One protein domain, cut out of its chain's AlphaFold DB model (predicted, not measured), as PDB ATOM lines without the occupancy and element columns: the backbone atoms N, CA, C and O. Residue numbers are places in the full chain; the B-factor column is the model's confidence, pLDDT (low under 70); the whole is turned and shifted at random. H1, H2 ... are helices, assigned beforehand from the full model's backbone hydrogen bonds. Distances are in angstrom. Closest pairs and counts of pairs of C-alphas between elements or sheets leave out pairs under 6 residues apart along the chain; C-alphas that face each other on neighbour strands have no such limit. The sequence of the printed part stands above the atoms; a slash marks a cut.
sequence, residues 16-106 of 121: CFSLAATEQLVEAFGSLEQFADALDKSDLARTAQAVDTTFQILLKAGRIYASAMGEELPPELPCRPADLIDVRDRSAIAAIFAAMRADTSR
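What this domain is: This is residues 16 to 106 of the 121 residues of an uncharacterized protein of Flavonifractor sp. An306 (UniProt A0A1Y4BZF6). One long helix, H3, is the backbone of the domain: H1 lies side by side with part of it, H2 makes a corner with H1 and packs on H3 near its first residues, and H4 crosses H3 at an angle. From the end of H3, a long link with no named element folds back toward the end where H3 begins and leads into H4. The printed part has 91 residues with four named helices, H1 to H4 in that order, and no named strand; the class is all helix. It is compact, with a radius of gyration of the C-alphas of 13.2 A, and spans 41 by 31 by 22 A.

Where its parts are: H3, residues 44 to 68, is 35.8 A long, from C-alpha 44 at (102.270, 176.108, 166.220) to C-alpha 68 at (113.890, 184.168, 199.140). H1 holds residues 19 to 29 and H2 residues 32 to 40. H4, residues 90 to 104, is 20.9 A long and ends with C-alpha 104 at (110.484, 165.169, 189.848).

How they stand to each other: H3 is the hub, touching three helices. Its residues 53 to 61 touch H1 at a shallow tilt of 17 degrees, opposite ways; the closest C-alphas, of Ala 21 and Ile 57, are 5.9 A apart. Its residues 46 to 51 touch H2 at a steep tilt of 58 degrees, with the C-alphas of Leu 39 and Thr 47 closest at 5.2 A. Its residues 51 to 55 touch residues 92 to 96 of H4 at a steep tilt of 47 degrees, the same way; the closest C-alphas, of Val 51 and Ile 93, are 6.8 A apart. The helix packing is mostly crossed, but only just, with 1 of these 3 pairs at a shallow tilt. H1 and H2 touch only at the corner, where the closest C-alphas, of Phe 29 and Phe 35, are 5.3 A apart. H2 and H4 are close but not clearly touching, at 7.1 A between the C-alphas of Leu 39 and Ile 93; H1 and H4 are apart. In H1, H2, H3 and H4 every O i to N i+4 pair is within hydrogen-bond range.

The domain as a whole: The two C-alphas farthest apart, of Ser 42 and Gly 70, are 40.6 A apart. The printed part has no cut. The link from H3 to H4, residues 69 to 89, is long; the other two are tight. Mean pLDDT of the printed part is 87.8; residue 42, residues 87 to 88 and residues 103 to 106 are under 70.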
ATOM      1  N   CYS A  16     111.349 178.153 188.214       93.31
ATOM      2  CA  CYS A  16     111.072 177.183 189.274       93.31
ATOM      3  C   CYS A  16     109.685 176.560 189.107       93.31
ATOM      4  O   CYS A  16     108.703 177.281 188.929       93.31
ATOM      5  N   PHE A  17     109.602 175.231 189.214       90.69
ATOM      6  CA  PHE A  17     108.350 174.476 189.163       90.69
ATOM      7  C   PHE A  17     107.767 174.305 190.577       90.69
ATOM      8  O   PHE A  17     107.589 173.208 191.100       90.69
ATOM      9  N   SER A  18     107.510 175.432 191.243       92.19
ATOM     10  CA  SER A  18     106.980 175.444 192.610       92.19
ATOM     11  C   SER A  18     105.527 174.947 192.686       92.19
ATOM     12  O   SER A  18     104.834 174.833 191.674       92.19
ATOM     13  N   LEU A  19     105.026 174.702 193.904       92.56
ATOM     14  CA  LEU A  19     103.614 174.348 194.118       92.56
ATOM     15  C   LEU A  19     102.669 175.416 193.544       92.56
ATOM     16  O   LEU A  19     101.787 175.092 192.758       92.56
ATOM     17  N   ALA A  20     102.929 176.694 193.834       94.50
ATOM     18  CA  ALA A  20     102.135 177.803 193.304       94.50
ATOM     19  C   ALA A  20     102.244 177.942 191.772       94.50
ATOM     20  O   ALA A  20     101.306 178.398 191.121       94.50
ATOM     21  N   ALA A  21     103.386 177.576 191.180       94.81
ATOM     22  CA  ALA A  21     103.524 177.520 189.725       94.81
ATOM     23  C   ALA A  21     102.693 176.373 189.136       94.81
ATOM     24  O   ALA A  21     102.026 176.555 188.126       94.81
ATOM     25  N   THR A  22     102.698 175.215 189.797       92.94
ATOM     26  CA  THR A  22     101.912 174.042 189.397       92.94
ATOM     27  C   THR A  22     100.415 174.345 189.436       92.94
ATOM     28  O   THR A  22      99.719 174.048 188.471       92.94
ATOM     29  N   GLU A  23      99.926 174.992 190.497       95.62
ATOM     30  CA  GLU A  23      98.529 175.436 190.606       95.62
ATOM     31  C   GLU A  23      98.137 176.366 189.452       95.62
ATOM     32  O   GLU A  23      97.148 176.110 188.771       95.62
ATOM     33  N   GLN A  24      98.955 177.385 189.164       97.06
ATOM     34  CA  GLN A  24      98.710 178.315 188.053       97.06
ATOM     35  C   GLN A  24      98.750 177.628 186.681       97.06
ATOM     36  O   GLN A  24      97.980 177.983 185.792       97.06
ATOM     37  N   LEU A  25      99.631 176.642 186.487       94.25
ATOM     38  CA  LEU A  25      99.670 175.857 185.250       94.25
ATOM     39  C   LEU A  25      98.403 175.010 185.099       94.25
ATOM     40  O   LEU A  25      97.809 174.986 184.025       94.25
ATOM     41  N   VAL A  26      97.956 174.345 186.163       94.62
ATOM     42  CA  VAL A  26      96.709 173.568 186.138       94.62
ATOM     43  C   VAL A  26      95.505 174.478 185.900       94.62
ATOM     44  O   VAL A  26      94.639 174.124 185.110       94.62
ATOM     45  N   GLU A  27      95.462 175.669 186.493       96.31
ATOM     46  CA  GLU A  27      94.407 176.652 186.231       96.31
ATOM     47  C   GLU A  27      94.412 177.127 184.767       96.31
ATOM     48  O   GLU A  27      93.358 177.207 184.137       96.31
ATOM     49  N   ALA A  28      95.591 177.389 184.198       95.12
ATOM     50  CA  ALA A  28      95.728 177.876 182.826       95.12
ATOM     51  C   ALA A  28      95.420 176.812 181.758       95.12
ATOM     52  O   ALA A  28      94.896 177.140 180.693       95.12
ATOM     53  N   PHE A  29      95.761 175.547 182.017       93.62
ATOM     54  CA  PHE A  29      95.687 174.468 181.024       93.62
ATOM     55  C   PHE A  29      94.625 173.404 181.323       93.62
ATOM     56  O   PHE A  29      94.365 172.574 180.457       93.62
ATOM     57  N   GLY A  30      94.015 173.422 182.508       94.12
ATOM     58  CA  GLY A  30      93.013 172.464 182.991       94.12
ATOM     59  C   GLY A  30      93.610 171.252 183.717       94.12
ATOM     60  O   GLY A  30      93.120 170.864 184.776       94.12
ATOM     61  N   SER A  31      94.684 170.664 183.185       91.31
ATOM     62  CA  SER A  31      95.441 169.586 183.839       91.31
ATOM     63  C   SER A  31      96.906 169.563 183.393       91.31
ATOM     64  O   SER A  31      97.278 170.209 182.408       91.31
ATOM     65  N   LEU A  32      97.756 168.799 184.092       87.81
ATOM     66  CA  LEU A  32      99.158 168.625 183.691       87.81
ATOM     67  C   LEU A  32      99.297 167.828 182.386       87.81
ATOM     68  O   LEU A  32     100.205 168.104 181.604       87.81
ATOM     69  N   GLU A  33      98.388 166.890 182.113       88.62
ATOM     70  CA  GLU A  33      98.321 166.175 180.836       88.62
ATOM     71  C   GLU A  33      97.952 167.132 179.701       88.62
ATOM     72  O   GLU A  33      98.613 167.141 178.668       88.62
ATOM     73  N   GLN A  34      96.944 167.988 179.904       89.50
ATOM     74  CA  GLN A  34      96.526 168.982 178.910       89.50
ATOM     75  C   GLN A  34      97.603 170.039 178.650       89.50
ATOM     76  O   GLN A  34      97.750 170.506 177.518       89.50
ATOM     77  N   PHE A  35      98.373 170.384 179.682       89.44
ATOM     78  CA  PHE A  35      99.569 171.207 179.569       89.44
ATOM     79  C   PHE A  35     100.661 170.521 178.730       89.44
ATOM     80  O   PHE A  35     101.145 171.119 177.768       89.44
ATOM     81  N   ALA A  36     101.018 169.268 179.034       86.44
ATOM     82  CA  ALA A  36     102.017 168.520 178.266       86.44
ATOM     83  C   ALA A  36     101.603 168.374 176.791       86.44
ATOM     84  O   ALA A  36     102.390 168.652 175.887       86.44
ATOM     85  N   ASP A  37     100.331 168.058 176.556       88.31
ATOM     86  CA  ASP A  37      99.701 168.030 175.238       88.31
ATOM     87  C   ASP A  37      99.814 169.369 174.495       88.31
ATOM     88  O   ASP A  37      99.974 169.396 173.275       88.31
ATOM     89  N   ALA A  38      99.669 170.497 175.194       87.75
ATOM     90  CA  ALA A  38      99.749 171.820 174.581       87.75
ATOM     91  C   ALA A  38     101.178 172.169 174.128       87.75
ATOM     92  O   ALA A  38     101.334 172.938 173.180       87.75
ATOM     93  N   LEU A  39     102.198 171.580 174.759       84.50
ATOM     94  CA  LEU A  39     103.603 171.735 174.373       84.50
ATOM     95  C   LEU A  39     104.043 170.789 173.241       84.50
ATOM     96  O   LEU A  39     105.026 171.094 172.571       84.50
ATOM     97  N   ASP A  40     103.335 169.676 173.018       79.06
ATOM     98  CA  ASP A  40     103.737 168.605 172.083       79.06
ATOM     99  C   ASP A  40     102.911 168.549 170.774       79.06
ATOM    100  O   ASP A  40     103.213 167.793 169.851       79.06
ATOM    101  N   LYS A  41     101.848 169.353 170.646       71.50
ATOM    102  CA  LYS A  41     100.972 169.343 169.456       71.50
ATOM    103  C   LYS A  41     101.563 170.089 168.253       71.50
ATOM    104  O   LYS A  41     102.240 171.097 168.390       71.50
ATOM    105  N   SER A  42     101.201 169.641 167.046       67.25
ATOM    106  CA  SER A  42     101.600 170.230 165.751       67.25
ATOM    107  C   SER A  42     101.003 171.616 165.457       67.25
ATOM    108  O   SER A  42     101.291 172.195 164.409       67.25
ATOM    109  N   ASP A  43     100.131 172.123 166.331       83.31
ATOM    110  CA  ASP A  43      99.547 173.457 166.206       83.31
ATOM    111  C   ASP A  43     100.500 174.496 166.795       83.31
ATOM    112  O   ASP A  43     100.541 174.735 168.002       83.31
ATOM    113  N   LEU A  44     101.239 175.136 165.896       83.06
ATOM    114  CA  LEU A  44     102.270 176.108 166.220       83.06
ATOM    115  C   LEU A  44     101.753 177.288 167.057       83.06
ATOM    116  O   LEU A  44     102.463 177.769 167.940       83.06
ATOM    117  N   ALA A  45     100.528 177.757 166.797       86.00
ATOM    118  CA  ALA A  45      99.957 178.886 167.525       86.00
ATOM    119  C   ALA A  45      99.639 178.492 168.972       86.00
ATOM    120  O   ALA A  45      99.960 179.227 169.910       86.00
ATOM    121  N   ARG A  46      99.075 177.294 169.158       86.88
ATOM    122  CA  ARG A  46      98.807 176.731 170.482       86.88
ATOM    123  C   ARG A  46     100.094 176.463 171.256       86.88
ATOM    124  O   ARG A  46     100.163 176.812 172.431       86.88
ATOM    125  N   THR A  47     101.117 175.907 170.607       87.69
ATOM    126  CA  THR A  47     102.427 175.682 171.233       87.69
ATOM    127  C   THR A  47     103.064 176.998 171.665       87.69
ATOM    128  O   THR A  47     103.519 177.103 172.801       87.69
ATOM    129  N   ALA A  48     103.046 178.029 170.815       88.31
ATOM    130  CA  ALA A  48     103.590 179.342 171.158       88.31
ATOM    131  C   ALA A  48     102.884 179.957 172.380       88.31
ATOM    132  O   ALA A  48     103.540 180.465 173.288       88.31
ATOM    133  N   GLN A  49     101.551 179.868 172.441       90.38
ATOM    134  CA  GLN A  49     100.778 180.343 173.590       90.38
ATOM    135  C   GLN A  49     101.075 179.543 174.866       90.38
ATOM    136  O   GLN A  49     101.166 180.126 175.952       90.38
ATOM    137  N   ALA A  50     101.228 178.222 174.743       91.75
ATOM    138  CA  ALA A  50     101.549 177.357 175.868       91.75
ATOM    139  C   ALA A  50     102.931 177.691 176.438       91.75
ATOM    140  O   ALA A  50     103.053 177.965 177.628       91.75
ATOM    141  N   VAL A  51     103.948 177.771 175.575       91.25
ATOM    142  CA  VAL A  51     105.318 178.144 175.948       91.25
ATOM    143  C   VAL A  51     105.353 179.510 176.633       91.25
ATOM    144  O   VAL A  51     105.957 179.640 177.697       91.25
ATOM    145  N   ASP A  52     104.672 180.510 176.069       93.69
ATOM    146  CA  ASP A  52     104.614 181.857 176.640       93.69
ATOM    147  C   ASP A  52     104.038 181.862 178.058       93.69
ATOM    148  O   ASP A  52     104.681 182.333 178.997       93.69
ATOM    149  N   THR A  53     102.840 181.293 178.214       95.44
ATOM    150  CA  THR A  53     102.132 181.213 179.497       95.44
ATOM    151  C   THR A  53     102.984 180.492 180.537       95.44
ATOM    152  O   THR A  53     103.142 180.963 181.664       95.44
ATOM    153  N   THR A  54     103.592 179.369 180.154       94.81
ATOM    154  CA  THR A  54     104.438 178.588 181.051       94.81
ATOM    155  C   THR A  54     105.665 179.366 181.495       94.81
ATOM    156  O   THR A  54     105.935 179.413 182.694       94.81
ATOM    157  N   PHE A  55     106.389 180.030 180.590       95.06
ATOM    158  CA  PHE A  55     107.543 180.829 181.000       95.06
ATOM    159  C   PHE A  55     107.155 181.998 181.898       95.06
ATOM    160  O   PHE A  55     107.860 182.245 182.871       95.06
ATOM    161  N   GLN A  56     106.036 182.679 181.643       96.38
ATOM    162  CA  GLN A  56     105.567 183.749 182.529       96.38
ATOM    163  C   GLN A  56     105.358 183.242 183.968       96.38
ATOM    164  O   GLN A  56     105.821 183.871 184.924       96.38
ATOM    165  N   ILE A  57     104.732 182.072 184.125       97.00
ATOM    166  CA  ILE A  57     104.506 181.445 185.434       97.00
ATOM    167  C   ILE A  57     105.836 181.024 186.078       97.00
ATOM    168  O   ILE A  57     106.111 181.369 187.232       97.00
ATOM    169  N   LEU A  58     106.682 180.301 185.339       95.62
ATOM    170  CA  LEU A  58     107.922 179.741 185.874       95.62
ATOM    171  C   LEU A  58     108.965 180.813 186.203       95.62
ATOM    172  O   LEU A  58     109.652 180.677 187.214       95.62
ATOM    173  N   LEU A  59     109.074 181.880 185.402       96.31
ATOM    174  CA  LEU A  59     109.975 183.010 185.664       96.31
ATOM    175  C   LEU A  59     109.561 183.756 186.931       96.31
ATOM    176  O   LEU A  59     110.401 184.053 187.779       96.31
ATOM    177  N   LYS A  60     108.259 184.010 187.106       96.50
ATOM    178  CA  LYS A  60     107.736 184.627 188.331       96.50
ATOM    179  C   LYS A  60     108.061 183.770 189.554       96.50
ATOM    180  O   LYS A  60     108.598 184.277 190.537       96.50
ATOM    181  N   ALA A  61     107.786 182.468 189.485       96.25
ATOM    182  CA  ALA A  61     108.090 181.536 190.567       96.25
ATOM    183  C   ALA A  61     109.598 181.433 190.853       96.25
ATOM    184  O   ALA A  61     110.006 181.422 192.015       96.25
ATOM    185  N   GLY A  62     110.426 181.407 189.807       95.75
ATOM    186  CA  GLY A  62     111.882 181.371 189.911       95.75
ATOM    187  C   GLY A  62     112.445 182.606 190.603       95.75
ATOM    188  O   GLY A  62     113.228 182.466 191.538       95.75
ATOM    189  N   ARG A  63     111.990 183.806 190.222       96.56
ATOM    190  CA  ARG A  63     112.387 185.062 190.882       96.56
ATOM    191  C   ARG A  63     111.993 185.089 192.356       96.56
ATOM    192  O   ARG A  63     112.805 185.495 193.179       96.56
ATOM    193  N   ILE A  64     110.784 184.632 192.697       96.25
ATOM    194  CA  ILE A  64     110.329 184.547 194.095       96.25
ATOM    195  C   ILE A  64     111.250 183.629 194.903       96.25
ATOM    196  O   ILE A  64     111.712 184.018 195.974       96.25
ATOM    197  N   TYR A  65     111.537 182.429 194.391       94.56
ATOM    198  CA  TYR A  65     112.378 181.471 195.103       94.56
ATOM    199  C   TYR A  65     113.823 181.963 195.243       94.56
ATOM    200  O   TYR A  65     114.363 181.952 196.346       94.56
ATOM    201  N   ALA A  66     114.435 182.432 194.153       95.19
ATOM    202  CA  ALA A  66     115.806 182.938 194.157       95.19
ATOM    203  C   ALA A  66     115.955 184.167 195.079       95.19
ATOM    204  O   ALA A  66     116.891 184.232 195.872       95.19
ATOM    205  N   SER A  67     114.973 185.077 195.084       96.00
ATOM    206  CA  SER A  67     114.924 186.200 196.034       96.00
ATOM    207  C   SER A  67     114.846 185.730 197.491       96.00
ATOM    208  O   SER A  67     115.596 186.211 198.337       96.00
ATOM    209  N   ALA A  68     113.998 184.739 197.793       95.38
ATOM    210  CA  ALA A  68     113.890 184.168 199.140       95.38
ATOM    211  C   ALA A  68     115.183 183.469 199.608       95.38
ATOM    212  O   ALA A  68     115.432 183.383 200.809       95.38
ATOM    213  N   MET A  69     116.009 183.000 198.669       94.50
ATOM    214  CA  MET A  69     117.340 182.440 198.924       94.50
ATOM    215  C   MET A  69     118.442 183.507 199.044       94.50
ATOM    216  O   MET A  69     119.577 183.166 199.376       94.50
ATOM    217  N   GLY A  70     118.128 184.784 198.803       95.38
ATOM    218  CA  GLY A  70     119.091 185.887 198.829       95.38
ATOM    219  C   GLY A  70     119.966 185.991 197.577       95.38
ATOM    220  O   GLY A  70     121.030 186.602 197.636       95.38
ATOM    221  N   GLU A  71     119.554 185.390 196.456       94.56
ATOM    222  CA  GLU A  71     120.266 185.508 195.181       94.56
ATOM    223  C   GLU A  71     120.030 186.876 194.524       94.56
ATOM    224  O   GLU A  71     118.937 187.447 194.587       94.56
ATOM    225  N   GLU A  72     121.050 187.386 193.831       94.50
ATOM    226  CA  GLU A  72     120.911 188.569 192.986       94.50
ATOM    227  C   GLU A  72     120.126 188.213 191.718       94.50
ATOM    228  O   GLU A  72     120.480 187.298 190.971       94.50
ATOM    229  N   LEU A  73     119.030 188.933 191.477       95.44
ATOM    230  CA  LEU A  73     118.165 188.684 190.333       95.44
ATOM    231  C   LEU A  73     118.605 189.511 189.121       95.44
ATOM    232  O   LEU A  73     118.891 190.701 189.275       95.44
ATOM    233  N   PRO A  74     118.545 188.952 187.897       94.94
ATOM    234  CA  PRO A  74     118.677 189.773 186.701       94.94
ATOM    235  C   PRO A  74     117.523 190.791 186.625       94.94
ATOM    236  O   PRO A  74     116.479 190.602 187.273       94.94
ATOM    237  N   PRO A  75     117.653 191.839 185.797       94.94
ATOM    238  CA  PRO A  75     116.530 192.678 185.400       94.94
ATOM    239  C   PRO A  75     115.322 191.852 184.941       94.94
ATOM    240  O   PRO A  75     115.447 190.718 184.473       94.94
ATOM    241  N   GLU A  76     114.126 192.409 185.102       93.69
ATOM    242  CA  GLU A  76     112.938 191.802 184.505       93.69
ATOM    243  C   GLU A  76     112.999 191.897 182.981       93.69
ATOM    244  O   GLU A  76     113.599 192.821 182.426       93.69
ATOM    245  N   LEU A  77     112.383 190.926 182.304       92.88
ATOM    246  CA  LEU A  77     112.283 190.976 180.853       92.88
ATOM    247  C   LEU A  77     111.444 192.198 180.450       92.88
ATOM    248  O   LEU A  77     110.375 192.414 181.021       92.88
ATOM    249  N   PRO A  78     111.879 192.979 179.450       93.00
ATOM    250  CA  PRO A  78     111.146 194.164 179.007       93.00
ATOM    251  C   PRO A  78     109.895 193.822 178.176       93.00
ATOM    252  O   PRO A  78     109.169 194.719 177.756       93.00
ATOM    253  N   CYS A  79     109.673 192.541 177.886       93.19
ATOM    254  CA  CYS A  79     108.618 192.018 177.025       93.19
ATOM    255  C   CYS A  79     108.205 190.612 177.491       93.19
ATOM    256  O   CYS A  79     108.798 190.056 178.421       93.19
ATOM    257  N   ARG A  80     107.176 190.036 176.860       93.00
ATOM    258  CA  ARG A  80     106.740 188.666 177.172       93.00
ATOM    259  C   ARG A  80     107.748 187.643 176.624       93.00
ATOM    260  O   ARG A  80     108.365 187.904 175.592       93.00
ATOM    261  N   PRO A  81     107.895 186.461 177.249       91.44
ATOM    262  CA  PRO A  81     108.861 185.452 176.811       91.44
ATOM    263  C   PRO A  81     108.735 185.063 175.332       91.44
ATOM    264  O   PRO A  81     109.752 184.913 174.663       91.44
ATOM    265  N   ALA A  82     107.518 184.946 174.790       91.06
ATOM    266  CA  ALA A  82     107.338 184.588 173.381       91.06
ATOM    267  C   ALA A  82     107.820 185.643 172.377       91.06
ATOM    268  O   ALA A  82     108.033 185.286 171.223       91.06
ATOM    269  N   ASP A  83     108.041 186.898 172.782       92.06
ATOM    270  CA  ASP A  83     108.674 187.895 171.904       92.06
ATOM    271  C   ASP A  83     110.178 187.607 171.710       92.06
ATOM    272  O   ASP A  83     110.807 188.147 170.801       92.06
ATOM    273  N   LEU A  84     110.759 186.759 172.569       90.31
ATOM    274  CA  LEU A  84     112.186 186.428 172.613       90.31
ATOM    275  C   LEU A  84     112.499 184.991 172.171       90.31
ATOM    276  O   LEU A  84     113.671 184.644 172.033       90.31
ATOM    277  N   ILE A  85     111.480 184.151 171.981       86.62
ATOM    278  CA  ILE A  85     111.631 182.730 171.651       86.62
ATOM    279  C   ILE A  85     111.263 182.523 170.184       86.62
ATOM    280  O   ILE A  85     110.136 182.800 169.775       86.62
ATOM    281  N   ASP A  86     112.190 181.978 169.395       78.56
ATOM    282  CA  ASP A  86     111.848 181.492 168.060       78.56
ATOM    283  C   ASP A  86     110.945 180.263 168.203       78.56
ATOM    284  O   ASP A  86     111.255 179.307 168.907       78.56
ATOM    285  N   VAL A  87     109.821 180.266 167.497       66.12
ATOM    286  CA  VAL A  87     108.840 179.181 167.516       66.12
ATOM    287  C   VAL A  87     109.405 177.829 167.046       66.12
ATOM    288  O   VAL A  87     108.825 176.776 167.313       66.12
ATOM    289  N   ARG A  88     110.539 177.835 166.336       67.00
ATOM    290  CA  ARG A  88     111.280 176.632 165.926       67.00
ATOM    291  C   ARG A  88     112.310 176.187 166.959       67.00
ATOM    292  O   ARG A  88     112.832 175.074 166.846       67.00
ATOM    293  N   ASP A  89     112.607 177.027 167.945       73.56
ATOM    294  CA  ASP A  89     113.575 176.735 168.984       73.56
ATOM    295  C   ASP A  89     112.982 175.785 170.032       73.56
ATOM    296  O   ASP A  89     112.273 176.155 170.969       73.56
ATOM    297  N   ARG A  90     113.316 174.504 169.873       77.81
ATOM    298  CA  ARG A  90     112.924 173.455 170.815       77.81
ATOM    299  C   ARG A  90     113.657 173.548 172.154       77.81
ATOM    300  O   ARG A  90     113.258 172.852 173.087       77.81
ATOM    301  N   SER A  91     114.703 174.369 172.275       82.94
ATOM    302  CA  SER A  91     115.451 174.535 173.526       82.94
ATOM    303  C   SER A  91     114.577 175.127 174.634       82.94
ATOM    304  O   SER A  91     114.663 174.691 175.780       82.94
ATOM    305  N   ALA A  92     113.653 176.021 174.275       82.06
ATOM    306  CA  ALA A  92     112.700 176.634 175.188       82.06
ATOM    307  C   ALA A  92     111.754 175.584 175.804       82.06
ATOM    308  O   ALA A  92     111.608 175.495 177.024       82.06
ATOM    309  N   ILE A  93     111.187 174.709 174.969       84.06
ATOM    310  CA  ILE A  93     110.351 173.584 175.418       84.06
ATOM    311  C   ILE A  93     111.181 172.594 176.253       84.06
ATOM    312  O   ILE A  93     110.735 172.124 177.301       84.06
ATOM    313  N   ALA A  94     112.416 172.303 175.835       85.06
ATOM    314  CA  ALA A  94     113.313 171.426 176.581       85.06
ATOM    315  C   ALA A  94     113.652 171.984 177.974       85.06
ATOM    316  O   ALA A  94     113.690 171.217 178.935       85.06
ATOM    317  N   ALA A  95     113.844 173.300 178.108       84.44
ATOM    318  CA  ALA A  95     114.096 173.963 179.386       84.44
ATOM    319  C   ALA A  95     112.896 173.846 180.341       84.44
ATOM    320  O   ALA A  95     113.085 173.570 181.526       84.44
ATOM    321  N   ILE A  96     111.668 173.971 179.823       84.56
ATOM    322  CA  ILE A  96     110.437 173.747 180.596       84.56
ATOM    323  C   ILE A  96     110.414 172.317 181.154       84.56
ATOM    324  O   ILE A  96     110.303 172.122 182.366       84.56
ATOM    325  N   PHE A  97     110.587 171.307 180.294       85.00
ATOM    326  CA  PHE A  97     110.592 169.911 180.742       85.00
ATOM    327  C   PHE A  97     111.770 169.588 181.668       85.00
ATOM    328  O   PHE A  97     111.629 168.769 182.578       85.00
ATOM    329  N   ALA A  98     112.928 170.222 181.478       83.94
ATOM    330  CA  ALA A  98     114.068 170.068 182.372       83.94
ATOM    331  C   ALA A  98     113.753 170.595 183.779       83.94
ATOM    332  O   ALA A  98     114.029 169.894 184.753       83.94
ATOM    333  N   ALA A  99     113.115 171.765 183.891       82.38
ATOM    334  CA  ALA A  99     112.686 172.318 185.176       82.38
ATOM    335  C   ALA A  99     111.690 171.387 185.889       82.38
ATOM    336  O   ALA A  99     111.858 171.094 187.071       82.38
ATOM    337  N   MET A 100     110.722 170.826 185.156       81.69
ATOM    338  CA  MET A 100     109.791 169.828 185.702       81.69
ATOM    339  C   MET A 100     110.507 168.572 186.219       81.69
ATOM    340  O   MET A 100     110.224 168.078 187.314       81.69
ATOM    341  N   ARG A 101     111.457 168.032 185.445       79.44
ATOM    342  CA  ARG A 101     112.208 166.820 185.821       79.44
ATOM    343  C   ARG A 101     113.138 167.061 187.004       79.44
ATOM    344  O   ARG A 101     113.289 166.173 187.844       79.44
ATOM    345  N   ALA A 102     113.744 168.244 187.087       72.31
ATOM    346  CA  ALA A 102     114.612 168.625 188.195       72.31
ATOM    347  C   ALA A 102     113.871 168.577 189.541       72.31
ATOM    348  O   ALA A 102     114.466 168.166 190.539       72.31
ATOM    349  N   ASP A 103     112.577 168.908 189.551       63.75
ATOM    350  CA  ASP A 103     111.724 168.763 190.733       63.75
ATOM    351  C   ASP A 103     111.154 167.335 190.899       63.75
ATOM    352  O   ASP A 103     110.978 166.877 192.028       63.75
ATOM    353  N   THR A 104     110.967 166.573 189.810       56.06
ATOM    354  CA  THR A 104     110.484 165.169 189.848       56.06
ATOM    355  C   THR A 104     111.545 164.155 190.300       56.06
ATOM    356  O   THR A 104     111.200 163.063 190.741       56.06
ATOM    357  N   SER A 105     112.838 164.501 190.268       51.44
ATOM    358  CA  SER A 105     113.974 163.616 190.623       51.44
ATOM    359  C   SER A 105     113.990 163.133 192.092       51.44
ATOM    360  O   SER A 105     114.970 162.555 192.552       51.44
ATOM    361  N   ARG A 106     112.913 163.373 192.843       43.72
ATOM    362  CA  ARG A 106     112.671 162.914 194.209       43.72
ATOM    363  C   ARG A 106     111.602 161.808 194.260       43.72
ATOM    364  O   ARG A 106     110.813 161.758 195.202       43.72
TER     365      ARG A 106